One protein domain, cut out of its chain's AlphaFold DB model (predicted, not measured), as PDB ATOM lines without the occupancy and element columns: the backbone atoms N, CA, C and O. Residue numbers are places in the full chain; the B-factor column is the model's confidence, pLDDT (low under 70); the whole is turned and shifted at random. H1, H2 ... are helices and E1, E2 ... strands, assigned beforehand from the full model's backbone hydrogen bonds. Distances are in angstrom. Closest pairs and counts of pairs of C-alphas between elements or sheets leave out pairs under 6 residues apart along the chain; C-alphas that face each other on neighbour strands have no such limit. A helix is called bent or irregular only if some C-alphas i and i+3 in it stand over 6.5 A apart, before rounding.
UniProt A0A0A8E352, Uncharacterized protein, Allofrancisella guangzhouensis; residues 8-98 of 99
ATOM      1  N   PHE A   8       1.019  11.078   1.707       52.59
ATOM      2  CA  PHE A   8       1.264  10.273   0.494       52.59
ATOM      3  C   PHE A   8       2.690  10.377  -0.074       52.59
ATOM      4  O   PHE A   8       3.203   9.417  -0.648       52.59
ATOM      5  N   VAL A   9       3.360  11.524   0.076       53.56
ATOM      6  CA  VAL A   9       4.704  11.733  -0.501       53.56
ATOM      7  C   VAL A   9       5.767  10.941   0.274       53.56
ATOM      8  O   VAL A   9       6.651  10.332  -0.327       53.56
ATOM      9  N   ASN A  10       5.629  10.862   1.603       58.75
ATOM     10  CA  ASN A  10       6.543  10.107   2.463       58.75
ATOM     11  C   ASN A  10       6.459   8.591   2.218       58.75
ATOM     12  O   ASN A  10       7.491   7.919   2.176       58.75
ATOM     13  N   SER A  11       5.257   8.042   2.002       60.91
ATOM     14  CA  SER A  11       5.081   6.606   1.747       60.91
ATOM     15  C   SER A  11       5.608   6.176   0.375       60.91
ATOM     16  O   SER A  11       6.166   5.088   0.256       60.91
ATOM     17  N   LEU A  12       5.493   7.022  -0.655       62.28
ATOM     18  CA  LEU A  12       6.026   6.742  -1.997       62.28
ATOM     19  C   LEU A  12       7.558   6.768  -2.029       62.28
ATOM     20  O   LEU A  12       8.178   5.899  -2.641       62.28
ATOM     21  N   GLN A  13       8.175   7.729  -1.338       66.75
ATOM     22  CA  GLN A  13       9.630   7.794  -1.219       66.75
ATOM     23  C   GLN A  13      10.176   6.600  -0.423       66.75
ATOM     24  O   GLN A  13      11.161   5.989  -0.839       66.75
ATOM     25  N   ALA A  14       9.510   6.219   0.670       64.31
ATOM     26  CA  ALA A  14       9.853   5.018   1.425       64.31
ATOM     27  C   ALA A  14       9.700   3.745   0.572       64.31
ATOM     28  O   ALA A  14      10.625   2.939   0.510       64.31
ATOM     29  N   ALA A  15       8.587   3.582  -0.150       66.31
ATOM     30  CA  ALA A  15       8.363   2.435  -1.035       66.31
ATOM     31  C   ALA A  15       9.420   2.336  -2.152       66.31
ATOM     32  O   ALA A  15       9.928   1.252  -2.440       66.31
ATOM     33  N   LYS A  16       9.811   3.473  -2.741       71.69
ATOM     34  CA  LYS A  16      10.878   3.541  -3.748       71.69
ATOM     35  C   LYS A  16      12.241   3.135  -3.176       71.69
ATOM     36  O   LYS A  16      12.998   2.445  -3.856       71.69
ATOM     37  N   LEU A  17      12.541   3.528  -1.936       73.75
ATOM     38  CA  LEU A  17      13.760   3.114  -1.234       73.75
ATOM     39  C   LEU A  17      13.761   1.607  -0.946       73.75
ATOM     40  O   LEU A  17      14.769   0.950  -1.177       73.75
ATOM     41  N   TRP A  18      12.634   1.031  -0.527       77.94
ATOM     42  CA  TRP A  18      12.523  -0.418  -0.324       77.94
ATOM     43  C   TRP A  18      12.694  -1.214  -1.623       77.94
ATOM     44  O   TRP A  18      13.421  -2.203  -1.641       77.94
ATOM     45  N   SER A  19      12.113  -0.745  -2.731       85.50
ATOM     46  CA  SER A  19      12.271  -1.378  -4.051       85.50
ATOM     47  C   SER A  19      13.724  -1.395  -4.547       85.50
ATOM     48  O   SER A  19      14.110  -2.281  -5.308       85.50
ATOM     49  N   TYR A  20      14.553  -0.440  -4.113       85.62
ATOM     50  CA  TYR A  20      15.986  -0.456  -4.409       85.62
ATOM     51  C   TYR A  20      16.696  -1.630  -3.718       85.62
ATOM     52  O   TYR A  20      17.460  -2.347  -4.364       85.62
ATOM     53  N   TRP A  21      16.403  -1.862  -2.435       84.81
ATOM     54  CA  TRP A  21      17.003  -2.941  -1.638       84.81
ATOM     55  C   TRP A  21      16.423  -4.325  -1.948       84.81
ATOM     56  O   TRP A  21      17.086  -5.339  -1.740       84.81
ATOM     57  N   ASP A  22      15.234  -4.386  -2.550       86.19
ATOM     58  CA  ASP A  22      14.642  -5.621  -3.068       86.19
ATOM     59  C   ASP A  22      15.276  -6.083  -4.399       86.19
ATOM     60  O   ASP A  22      14.715  -6.893  -5.129       86.19
ATOM     61  N   LYS A  23      16.497  -5.657  -4.727       93.12
ATOM     62  CA  LYS A  23      17.251  -6.167  -5.885       93.12
ATOM     63  C   LYS A  23      18.382  -7.091  -5.450       93.12
ATOM     64  O   LYS A  23      18.997  -6.896  -4.408       93.12
ATOM     65  N   SER A  24      18.660  -8.107  -6.258       95.44
ATOM     66  CA  SER A  24      19.814  -9.001  -6.100       95.44
ATOM     67  C   SER A  24      20.247  -9.527  -7.463       95.44
ATOM     68  O   SER A  24      19.486  -9.415  -8.426       95.44
ATOM     69  N   ASN A  25      21.438 -10.118  -7.536       96.75
ATOM     70  CA  ASN A  25      21.902 -10.847  -8.711       96.75
ATOM     71  C   ASN A  25      21.780 -12.365  -8.463       96.75
ATOM     72  O   ASN A  25      22.650 -12.939  -7.801       96.75
ATOM     73  N   PRO A  26      20.732 -13.042  -8.979       95.88
ATOM     74  CA  PRO A  26      20.485 -14.458  -8.692       95.88
ATOM     75  C   PRO A  26      21.577 -15.398  -9.211       95.88
ATOM     76  O   PRO A  26      21.796 -16.455  -8.632       95.88
ATOM     77  N   ASN A  27      22.284 -14.997 -10.271       97.06
ATOM     78  CA  ASN A  27      23.342 -15.793 -10.897       97.06
ATOM     79  C   ASN A  27      24.726 -15.523 -10.282       97.06
ATOM     80  O   ASN A  27      25.725 -16.084 -10.729       97.06
ATOM     81  N   SER A  28      24.809 -14.638  -9.286       97.94
ATOM     82  CA  SER A  28      26.073 -14.292  -8.644       97.94
ATOM     83  C   SER A  28      26.606 -15.448  -7.804       97.94
ATOM     84  O   SER A  28      25.929 -15.945  -6.900       97.94
ATOM     85  N   THR A  29      27.856 -15.819  -8.065       97.12
ATOM     86  CA  THR A  29      28.643 -16.774  -7.272       97.12
ATOM     87  C   THR A  29      29.620 -16.079  -6.320       97.12
ATOM     88  O   THR A  29      30.406 -16.750  -5.652       97.12
ATOM     89  N   LYS A  30      29.586 -14.737  -6.237       97.38
ATOM     90  CA  LYS A  30      30.433 -13.963  -5.319       97.38
ATOM     91  C   LYS A  30      30.121 -14.345  -3.868       97.38
ATOM     92  O   LYS A  30      28.957 -14.509  -3.505       97.38
ATOM     93  N   VAL A  31      31.156 -14.429  -3.036       96.12
ATOM     94  CA  VAL A  31      31.046 -14.737  -1.603       96.12
ATOM     95  C   VAL A  31      31.667 -13.601  -0.805       96.12
ATOM     96  O   VAL A  31      32.791 -13.188  -1.086       96.12
ATOM     97  N   ILE A  32      30.934 -13.097   0.183       95.19
ATOM     98  CA  ILE A  32      31.435 -12.079   1.104       95.19
ATOM     99  C   ILE A  32      32.295 -12.776   2.158       95.19
ATOM    100  O   ILE A  32      31.851 -13.714   2.821       95.19
ATOM    101  N   ASN A  33      33.537 -12.321   2.316       94.38
ATOM    102  CA  ASN A  33      34.437 -12.861   3.323       94.38
ATOM    103  C   ASN A  33      34.199 -12.194   4.689       94.38
ATOM    104  O   ASN A  33      34.612 -11.056   4.917       94.38
ATOM    105  N   PHE A  34      33.579 -12.931   5.612       92.81
ATOM    106  CA  PHE A  34      33.345 -12.487   6.992       92.81
ATOM    107  C   PHE A  34      34.449 -12.897   7.979       92.81
ATOM    108  O   PHE A  34      34.358 -12.551   9.152       92.81
ATOM    109  N   GLN A  35      35.498 -13.607   7.543       94.00
ATOM    110  CA  GLN A  35      36.581 -14.038   8.441       94.00
ATOM    111  C   GLN A  35      37.244 -12.883   9.210       94.00
ATOM    112  O   GLN A  35      37.447 -13.042  10.412       94.00
ATOM    113  N   PRO A  36      37.517 -11.707   8.604       93.88
ATOM    114  CA  PRO A  36      38.100 -10.583   9.340       93.88
ATOM    115  C   PRO A  36      37.222 -10.079  10.495       93.88
ATOM    116  O   PRO A  36      37.738  -9.565  11.478       93.88
ATOM    117  N   TRP A  37      35.901 -10.255  10.412       93.56
ATOM    118  CA  TRP A  37      34.960  -9.844  11.456       93.56
ATOM    119  C   TRP A  37      34.907 -10.808  12.649       93.56
ATOM    120  O   TRP A  37      34.489 -10.427  13.742       93.56
ATOM    121  N   GLN A  38      35.336 -12.058  12.465       93.75
ATOM    122  CA  GLN A  38      35.191 -13.108  13.473       93.75
ATOM    123  C   GLN A  38      35.874 -12.780  14.816       93.75
ATOM    124  O   GLN A  38      35.215 -12.937  15.840       93.75
ATOM    125  N   PRO A  39      37.110 -12.241  14.865       95.25
ATOM    126  CA  PRO A  39      37.763 -11.904  16.132       95.25
ATOM    127  C   PRO A  39      37.002 -10.865  16.966       95.25
ATOM    128  O   PRO A  39      37.012 -10.924  18.196       95.25
ATOM    129  N   PHE A  40      36.315  -9.922  16.311       94.69
ATOM    130  CA  PHE A  40      35.445  -8.972  17.001       94.69
ATOM    131  C   PHE A  40      34.267  -9.695  17.658       94.69
ATOM    132  O   PHE A  40      33.984  -9.479  18.837       94.69
ATOM    133  N   LEU A  41      33.608 -10.586  16.910       93.50
ATOM    134  CA  LEU A  41      32.498 -11.373  17.436       93.50
ATOM    135  C   LEU A  41      32.949 -12.282  18.584       93.50
ATOM    136  O   LEU A  41      32.281 -12.321  19.610       93.50
ATOM    137  N   ASP A  42      34.094 -12.946  18.456       95.00
ATOM    138  CA  ASP A  42      34.643 -13.817  19.501       95.00
ATOM    139  C   ASP A  42      34.952 -13.053  20.796       95.00
ATOM    140  O   ASP A  42      34.854 -13.612  21.887       95.00
ATOM    141  N   THR A  43      35.305 -11.770  20.679       95.44
ATOM    142  CA  THR A  43      35.647 -10.918  21.824       95.44
ATOM    143  C   THR A  43      34.407 -10.366  22.524       95.44
ATOM    144  O   THR A  43      34.364 -10.317  23.752       95.44
ATOM    145  N   TYR A  44      33.396  -9.934  21.764       94.94
ATOM    146  CA  TYR A  44      32.300  -9.127  22.312       94.94
ATOM    147  C   TYR A  44      30.923  -9.789  22.269       94.94
ATOM    148  O   TYR A  44      29.989  -9.265  22.885       94.94
ATOM    149  N   VAL A  45      30.763 -10.916  21.570       93.56
ATOM    150  CA  VAL A  45      29.512 -11.678  21.596       93.56
ATOM    151  C   VAL A  45      29.486 -12.580  22.818       93.56
ATOM    152  O   VAL A  45      30.337 -13.448  22.997       93.56
ATOM    153  N   VAL A  46      28.438 -12.434  23.622       93.81
ATOM    154  CA  VAL A  46      28.184 -13.291  24.778       93.81
ATOM    155  C   VAL A  46      26.856 -14.004  24.605       93.81
ATOM    156  O   VAL A  46      25.854 -13.422  24.191       93.81
ATOM    157  N   LYS A  47      26.861 -15.302  24.901       93.56
ATOM    158  CA  LYS A  47      25.671 -16.148  24.879       93.56
ATOM    159  C   LYS A  47      25.242 -16.395  26.316       93.56
ATOM    160  O   LYS A  47      25.988 -17.017  27.067       93.56
ATOM    161  N   GLU A  48      24.049 -15.940  26.680       92.38
ATOM    162  CA  GLU A  48      23.451 -16.246  27.980       92.38
ATOM    163  C   GLU A  48      22.066 -16.847  27.759       92.38
ATOM    164  O   GLU A  48      21.226 -16.283  27.056       92.38
ATOM    165  N   GLN A  49      21.834 -18.021  28.350       90.00
ATOM    166  CA  GLN A  49      20.598 -18.789  28.182       90.00
ATOM    167  C   GLN A  49      20.251 -18.999  26.691       90.00
ATOM    168  O   GLN A  49      21.042 -19.575  25.945       90.00
ATOM    169  N   SER A  50      19.073 -18.545  26.254       90.38
ATOM    170  CA  SER A  50      18.594 -18.608  24.869       90.38
ATOM    171  C   SER A  50      18.848 -17.320  24.078       90.38
ATOM    172  O   SER A  50      18.261 -17.138  23.011       90.38
ATOM    173  N   GLN A  51      19.658 -16.396  24.603       88.81
ATOM    174  CA  GLN A  51      19.903 -15.085  24.009       88.81
ATOM    175  C   GLN A  51      21.387 -14.895  23.669       88.81
ATOM    176  O   GLN A  51      22.287 -15.538  24.209       88.81
ATOM    177  N   THR A  52      21.642 -14.036  22.688       90.50
ATOM    178  CA  THR A  52      22.985 -13.661  22.241       90.50
ATOM    179  C   THR A  52      23.061 -12.146  22.249       90.50
ATOM    180  O   THR A  52      22.218 -11.493  21.638       90.50
ATOM    181  N   TYR A  53      24.063 -11.614  22.937       90.25
ATOM    182  CA  TYR A  53      24.268 -10.185  23.141       90.25
ATOM    183  C   TYR A  53      25.607  -9.773  22.561       90.25
ATOM    184  O   TYR A  53      26.554 -10.557  22.553       90.25
ATOM    185  N   LEU A  54      25.689  -8.522  22.126       90.69
ATOM    186  CA  LEU A  54      26.934  -7.890  21.726       90.69
ATOM    187  C   LEU A  54      27.258  -6.773  22.720       90.69
ATOM    188  O   LEU A  54      26.462  -5.855  22.922       90.69
ATOM    189  N   ARG A  55      28.423  -6.852  23.363       93.62
ATOM    190  CA  ARG A  55      28.843  -5.921  24.419       93.62
ATOM    191  C   ARG A  55      29.406  -4.619  23.847       93.62
ATOM    192  O   ARG A  55      30.572  -4.292  24.035       93.62
ATOM    193  N   TYR A  56      28.565  -3.853  23.153       90.62
ATOM    194  CA  TYR A  56      28.974  -2.606  22.496       90.62
ATOM    195  C   TYR A  56      29.626  -1.588  23.438       90.62
ATOM    196  O   TYR A  56      30.561  -0.898  23.039       90.62
ATOM    197  N   SER A  57      29.155  -1.500  24.684       93.44
ATOM    198  CA  SER A  57      29.704  -0.589  25.696       93.44
ATOM    199  C   SER A  57      31.114  -0.959  26.157       93.44
ATOM    200  O   SER A  57      31.797  -0.118  26.730       93.44
ATOM    201  N   GLU A  58      31.545  -2.200  25.926       95.81
ATOM    202  CA  GLU A  58      32.858  -2.709  26.340       95.81
ATOM    203  C   GLU A  58      33.904  -2.615  25.217       95.81
ATOM    204  O   GLU A  58      35.074  -2.913  25.443       95.81
ATOM    205  N   VAL A  59      33.520  -2.173  24.011       95.56
ATOM    206  CA  VAL A  59      34.446  -2.056  22.878       95.56
ATOM    207  C   VAL A  59      35.449  -0.928  23.122       95.56
ATOM    208  O   VAL A  59      35.102   0.256  23.088       95.56
ATOM    209  N   THR A  60      36.718  -1.290  23.315       96.81
ATOM    210  CA  THR A  60      37.788  -0.336  23.634       96.81
ATOM    211  C   THR A  60      38.451   0.235  22.378       96.81
ATOM    212  O   THR A  60      38.450  -0.380  21.311       96.81
ATOM    213  N   ALA A  61      39.068   1.416  22.486       96.62
ATOM    214  CA  ALA A  61      39.867   1.983  21.394       96.62
ATOM    215  C   ALA A  61      41.089   1.111  21.047       96.62
ATOM    216  O   ALA A  61      41.456   0.994  19.879       96.62
ATOM    217  N   THR A  62      41.690   0.467  22.052       97.38
ATOM    218  CA  THR A  62      42.814  -0.455  21.868       97.38
ATOM    219  C   THR A  62      42.409  -1.655  21.024       97.38
ATOM    220  O   THR A  62      43.098  -1.977  20.060       97.38
ATOM    221  N   ASP A  63      41.272  -2.278  21.332       96.69
ATOM    222  CA  ASP A  63      40.786  -3.433  20.578       96.69
ATOM    223  C   ASP A  63      40.337  -3.040  19.170       96.69
ATOM    224  O   ASP A  63      40.650  -3.753  18.220       96.69
ATOM    225  N   LYS A  64      39.701  -1.870  18.997       95.06
ATOM    226  CA  LYS A  64      39.375  -1.331  17.663       95.06
ATOM    227  C   LYS A  64      40.606  -1.235  16.766       95.06
ATOM    228  O   LYS A  64      40.553  -1.655  15.614       95.06
ATOM    229  N   SER A  65      41.705  -0.700  17.302       96.88
ATOM    230  CA  SER A  65      42.965  -0.571  16.568       96.88
ATOM    231  C   SER A  65      43.633  -1.926  16.338       96.88
ATOM    232  O   SER A  65      44.033  -2.212  15.214       96.88
ATOM    233  N   LYS A  66      43.716  -2.778  17.368       96.88
ATOM    234  CA  LYS A  66      44.350  -4.104  17.290       96.88
ATOM    235  C   LYS A  66      43.650  -5.036  16.300       96.88
ATOM    236  O   LYS A  66      44.311  -5.838  15.651       96.88
ATOM    237  N   LEU A  67      42.323  -4.956  16.226       96.12
ATOM    238  CA  LEU A  67      41.497  -5.752  15.321       96.12
ATOM    239  C   LEU A  67      41.260  -5.060  13.972       96.12
ATOM    240  O   LEU A  67      40.501  -5.579  13.163       96.12
ATOM    241  N   GLU A  68      41.867  -3.890  13.743       96.38
ATOM    242  CA  GLU A  68      41.749  -3.115  12.502       96.38
ATOM    243  C   GLU A  68      40.290  -2.859  12.073       96.38
ATOM    244  O   GLU A  68      39.959  -2.874  10.884       96.38
ATOM    245  N   LEU A  69      39.391  -2.617  13.037       93.94
ATOM    246  CA  LEU A  69      37.947  -2.608  12.771       93.94
ATOM    247  C   LEU A  69      37.541  -1.550  11.746       93.94
ATOM    248  O   LEU A  69      36.678  -1.819  10.918       93.94
ATOM    249  N   ASP A  70      38.180  -0.380  11.753       94.25
ATOM    250  CA  ASP A  70      37.877   0.678  10.785       94.25
ATOM    251  C   ASP A  70      38.210   0.240   9.349       94.25
ATOM    252  O   ASP A  70      37.436   0.488   8.427       94.25
ATOM    253  N   CYS A  71      39.321  -0.479   9.150       94.69
ATOM    254  CA  CYS A  71      39.699  -1.027   7.845       94.69
ATOM    255  C   CYS A  71      38.663  -2.053   7.366       94.69
ATOM    256  O   CYS A  71      38.160  -1.975   6.244       94.69
ATOM    257  N   ILE A  72      38.289  -2.977   8.250       94.44
ATOM    258  CA  ILE A  72      37.329  -4.046   7.958       94.44
ATOM    259  C   ILE A  72      35.947  -3.467   7.628       94.44
ATOM    260  O   ILE A  72      35.316  -3.876   6.652       94.44
ATOM    261  N   LEU A  73      35.486  -2.488   8.409       92.81
ATOM    262  CA  LEU A  73      34.205  -1.824   8.181       92.81
ATOM    263  C   LEU A  73      34.198  -1.022   6.879       92.81
ATOM    264  O   LEU A  73      33.184  -1.045   6.186       92.81
ATOM    265  N   ASN A  74      35.312  -0.384   6.505       94.81
ATOM    266  CA  ASN A  74      35.426   0.293   5.212       94.81
ATOM    267  C   ASN A  74      35.308  -0.701   4.047       94.81
ATOM    268  O   ASN A  74      34.524  -0.470   3.130       94.81
ATOM    269  N   VAL A  75      35.982  -1.856   4.127       94.19
ATOM    270  CA  VAL A  75      35.850  -2.922   3.115       94.19
ATOM    271  C   VAL A  75      34.395  -3.360   2.956       94.19
ATOM    272  O   VAL A  75      33.932  -3.563   1.835       94.19
ATOM    273  N   TYR A  76      33.659  -3.499   4.060       93.94
ATOM    274  CA  TYR A  76      32.245  -3.875   4.031       93.94
ATOM    275  C   TYR A  76      31.323  -2.756   3.545       93.94
ATOM    276  O   TYR A  76      30.347  -3.048   2.853       93.94
ATOM    277  N   ALA A  77      31.626  -1.501   3.872       92.38
ATOM    278  CA  ALA A  77      30.869  -0.338   3.420       92.38
ATOM    279  C   ALA A  77      30.976  -0.127   1.901       92.38
ATOM    280  O   ALA A  77      30.003   0.299   1.277       92.38
ATOM    281  N   ASP A  78      32.113  -0.491   1.306       94.81
ATOM    282  CA  ASP A  78      32.364  -0.360  -0.133       94.81
ATOM    283  C   ASP A  78      31.735  -1.490  -0.971       94.81
ATOM    284  O   ASP A  78      31.718  -1.432  -2.205       94.81
ATOM    285  N   LEU A  79      31.188  -2.532  -0.335       94.25
ATOM    286  CA  LEU A  79      30.521  -3.611  -1.058       94.25
ATOM    287  C   LEU A  79      29.230  -3.109  -1.711       94.25
ATOM    288  O   LEU A  79      28.249  -2.778  -1.044       94.25
ATOM    289  N   ASN A  80      29.160  -3.196  -3.041       95.12
ATOM    290  CA  ASN A  80      27.879  -3.111  -3.733       95.12
ATOM    291  C   ASN A  80      27.068  -4.394  -3.492       95.12
ATOM    292  O   ASN A  80      27.179  -5.376  -4.227       95.12
ATOM    293  N   ILE A  81      26.232  -4.386  -2.455       93.56
ATOM    294  CA  ILE A  81      25.487  -5.568  -2.008       93.56
ATOM    295  C   ILE A  81      24.476  -6.091  -3.051       93.56
ATOM    296  O   ILE A  81      24.072  -7.255  -3.005       93.56
ATOM    297  N   LEU A  82      24.087  -5.265  -4.030       95.00
ATOM    298  CA  LEU A  82      23.164  -5.656  -5.104       95.00
ATOM    299  C   LEU A  82      23.805  -6.612  -6.126       95.00
ATOM    300  O   LEU A  82      23.084  -7.338  -6.810       95.00
ATOM    301  N   ASP A  83      25.140  -6.677  -6.177       96.44
ATOM    302  CA  ASP A  83      25.897  -7.619  -7.016       96.44
ATOM    303  C   ASP A  83      25.848  -9.065  -6.502       96.44
ATOM    304  O   ASP A  83      26.297  -9.992  -7.186       96.44
ATOM    305  N   TYR A  84      25.362  -9.260  -5.281       97.31
ATOM    306  CA  TYR A  84      25.334 -10.543  -4.601       97.31
ATOM    307  C   TYR A  84      23.953 -11.194  -4.709       97.31
ATOM    308  O   TYR A  84      22.928 -10.531  -4.895       97.31
ATOM    309  N   ASN A  85      23.927 -12.520  -4.585       97.19
ATOM    310  CA  ASN A  85      22.677 -13.265  -4.486       97.19
ATOM    311  C   ASN A  85      22.011 -13.045  -3.113       97.19
ATOM    312  O   ASN A  85      22.649 -12.610  -2.152       97.19
ATOM    313  N   ARG A  86      20.720 -13.383  -3.000       95.50
ATOM    314  CA  ARG A  86      19.929 -13.172  -1.772       95.50
ATOM    315  C   ARG A  86      20.535 -13.790  -0.513       95.50
ATOM    316  O   ARG A  86      20.452 -13.177   0.546       95.50
ATOM    317  N   ASN A  87      21.165 -14.958  -0.622       95.62
ATOM    318  CA  ASN A  87      21.762 -15.630   0.534       95.62
ATOM    319  C   ASN A  87      22.935 -14.822   1.098       95.62
ATOM    320  O   ASN A  87      23.045 -14.645   2.309       95.62
ATOM    321  N   GLN A  88      23.780 -14.279   0.221       96.12
ATOM    322  CA  GLN A  88      24.892 -13.414   0.613       96.12
ATOM    323  C   GLN A  88      24.407 -12.064   1.157       96.12
ATOM    324  O   GLN A  88      24.939 -11.587   2.156       96.12
ATOM    325  N   GLN A  89      23.354 -11.482   0.571       94.94
ATOM    326  CA  GLN A  89      22.734 -10.265   1.110       94.94
ATOM    327  C   GLN A  89      22.203 -10.488   2.534       94.94
ATOM    328  O   GLN A  89      22.475  -9.689   3.427       94.94
ATOM    329  N   LEU A  90      21.492 -11.595   2.772       93.44
ATOM    330  CA  LEU A  90      20.994 -11.950   4.102       93.44
ATOM    331  C   LEU A  90      22.140 -12.143   5.103       93.44
ATOM    332  O   LEU A  90      22.069 -11.626   6.218       93.44
ATOM    333  N   ALA A  91      23.202 -12.847   4.708       93.00
ATOM    334  CA  ALA A  91      24.383 -13.041   5.548       93.00
ATOM    335  C   ALA A  91      25.029 -11.702   5.940       93.00
ATOM    336  O   ALA A  91      25.356 -11.491   7.104       93.00
ATOM    337  N   PHE A  92      25.146 -10.766   4.997       93.19
ATOM    338  CA  PHE A  92      25.682  -9.432   5.266       93.19
ATOM    339  C   PHE A  92      24.836  -8.653   6.272       93.19
ATOM    340  O   PHE A  92      25.346  -8.204   7.300       93.19
ATOM    341  N   TRP A  93      23.529  -8.547   6.027       89.25
ATOM    342  CA  TRP A  93      22.641  -7.788   6.903       89.25
ATOM    343  C   TRP A  93      22.551  -8.390   8.302       89.25
ATOM    344  O   TRP A  93      22.542  -7.659   9.288       89.25
ATOM    345  N   THR A  94      22.542  -9.717   8.411       85.94
ATOM    346  CA  THR A  94      22.485 -10.390   9.714       85.94
ATOM    347  C   THR A  94      23.798 -10.325  10.490       85.94
ATOM    348  O   THR A  94      23.746 -10.338  11.716       85.94
ATOM    349  N   ASN A  95      24.953 -10.234   9.828       85.00
ATOM    350  CA  ASN A  95      26.242 -10.103  10.514       85.00
ATOM    351  C   ASN A  95      26.556  -8.663  10.941       85.00
ATOM    352  O   ASN A  95      27.124  -8.472  12.012       85.00
ATOM    353  N   ILE A  96      26.191  -7.665  10.128       80.50
ATOM    354  CA  ILE A  96      26.580  -6.263  10.364       80.50
ATOM    355  C   ILE A  96      25.485  -5.447  11.072       80.50
ATOM    356  O   ILE A  96      25.809  -4.579  11.877       80.50
ATOM    357  N   LEU A  97      24.192  -5.708  10.825       62.16
ATOM    358  CA  LEU A  97      23.090  -4.905  11.392       62.16
ATOM    359  C   LEU A  97      22.467  -5.476  12.673       62.16
ATOM    360  O   LEU A  97      21.469  -4.925  13.142       62.16
ATOM    361  N   LYS A  98      23.017  -6.549  13.255       58.34
ATOM    362  CA  LYS A  98      22.592  -7.018  14.584       58.34
ATOM    363  C   LYS A  98      22.997  -5.995  15.646       58.34
ATOM    364  O   LYS A  98      24.079  -6.091  16.208       58.34
TER     365      LYS A  98
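Overview. This is residues 8 to 98 of the 99 residues of an uncharacterized protein of Allofrancisella guangzhouensis (UniProt A0A0A8E352). Five short helices and a small strand hairpin make a loose, open frame with few contacts, and H1 sticks out from one end as an arm with residues 8 to 19. The long link of residues 22 to 34 runs from H1 to the far end, where H2, the hairpin of E1 and E2, and H3 gather; H4 then leads back, and H5, nearest the mean of the C-alphas, turns towards that far end again. The printed part has 91 residues, with five named helices and two named strands in the order H1, H2, E1, E2, H3, H4, H5; the sheet has the order E1 - E2, antiparallel, and the class is mostly helix. The whole is loose, with a radius of gyration of the C-alphas of 16.4 A and spans of 44 by 34 by 28 A.

Along the chain. H1, residues 8 to 21, begins at C-alpha 8 (1.264, 10.273, 0.494) and is 20.7 A long. H2, residues 35 to 44, is 15.3 A long and irregular, but only just: C-alphas 36 and 39 are 6.9 A apart. E1, residues 45 to 48, and E2, residues 51 to 54, follow. H3, residues 61 to 66, comes next, and H4, residues 69 to 77, begins at C-alpha 69 (37.947, -2.608, 12.771) and is 11.9 A long. H5, residues 86 to 96, is 15.5 A long and ends at C-alpha 96 (26.580, -6.263, 10.364).

Arrangement. H1 touches no helix and is apart from H2, H3, H4 and H5. H2 and H4 only just touch, and only at their ends, with 3 pairs of C-alphas within 8 A; the closest C-alphas are those of Pro 36 and Ile 72, 6.7 A apart. Their lines stand at a steep tilt of 52 degrees, opposite ways. E1 and E2 form a hairpin, antiparallel at 153 degrees, with N 46 and O 53 at 2.9 A and N 53 and O 46 at 2.8 A, within hydrogen-bond range. H3 and H4 are close but not clearly touching, about perpendicular at 76 degrees; their closest C-alphas, of Lys 64 and Asp 70, are 7.3 A apart. H5 touches no helix. In H1, H3, H4 and H5 every O i to N i+4 pair is within hydrogen-bond range; in H2, 4 of 6 are.

Size, cuts and confidence. The C-alphas of Phe 8 and Lys 66, the two farthest apart, are 48.4 A from each other. Residues 8 to 19, which belong to H1, and residues 47 to 52 stand free. The printed part has no cut, and the link from H1 to H2, 13 residues, is long. The mean pLDDT of the printed part is 89.3; residues 8 to 15 and 97 to 98 are under 70.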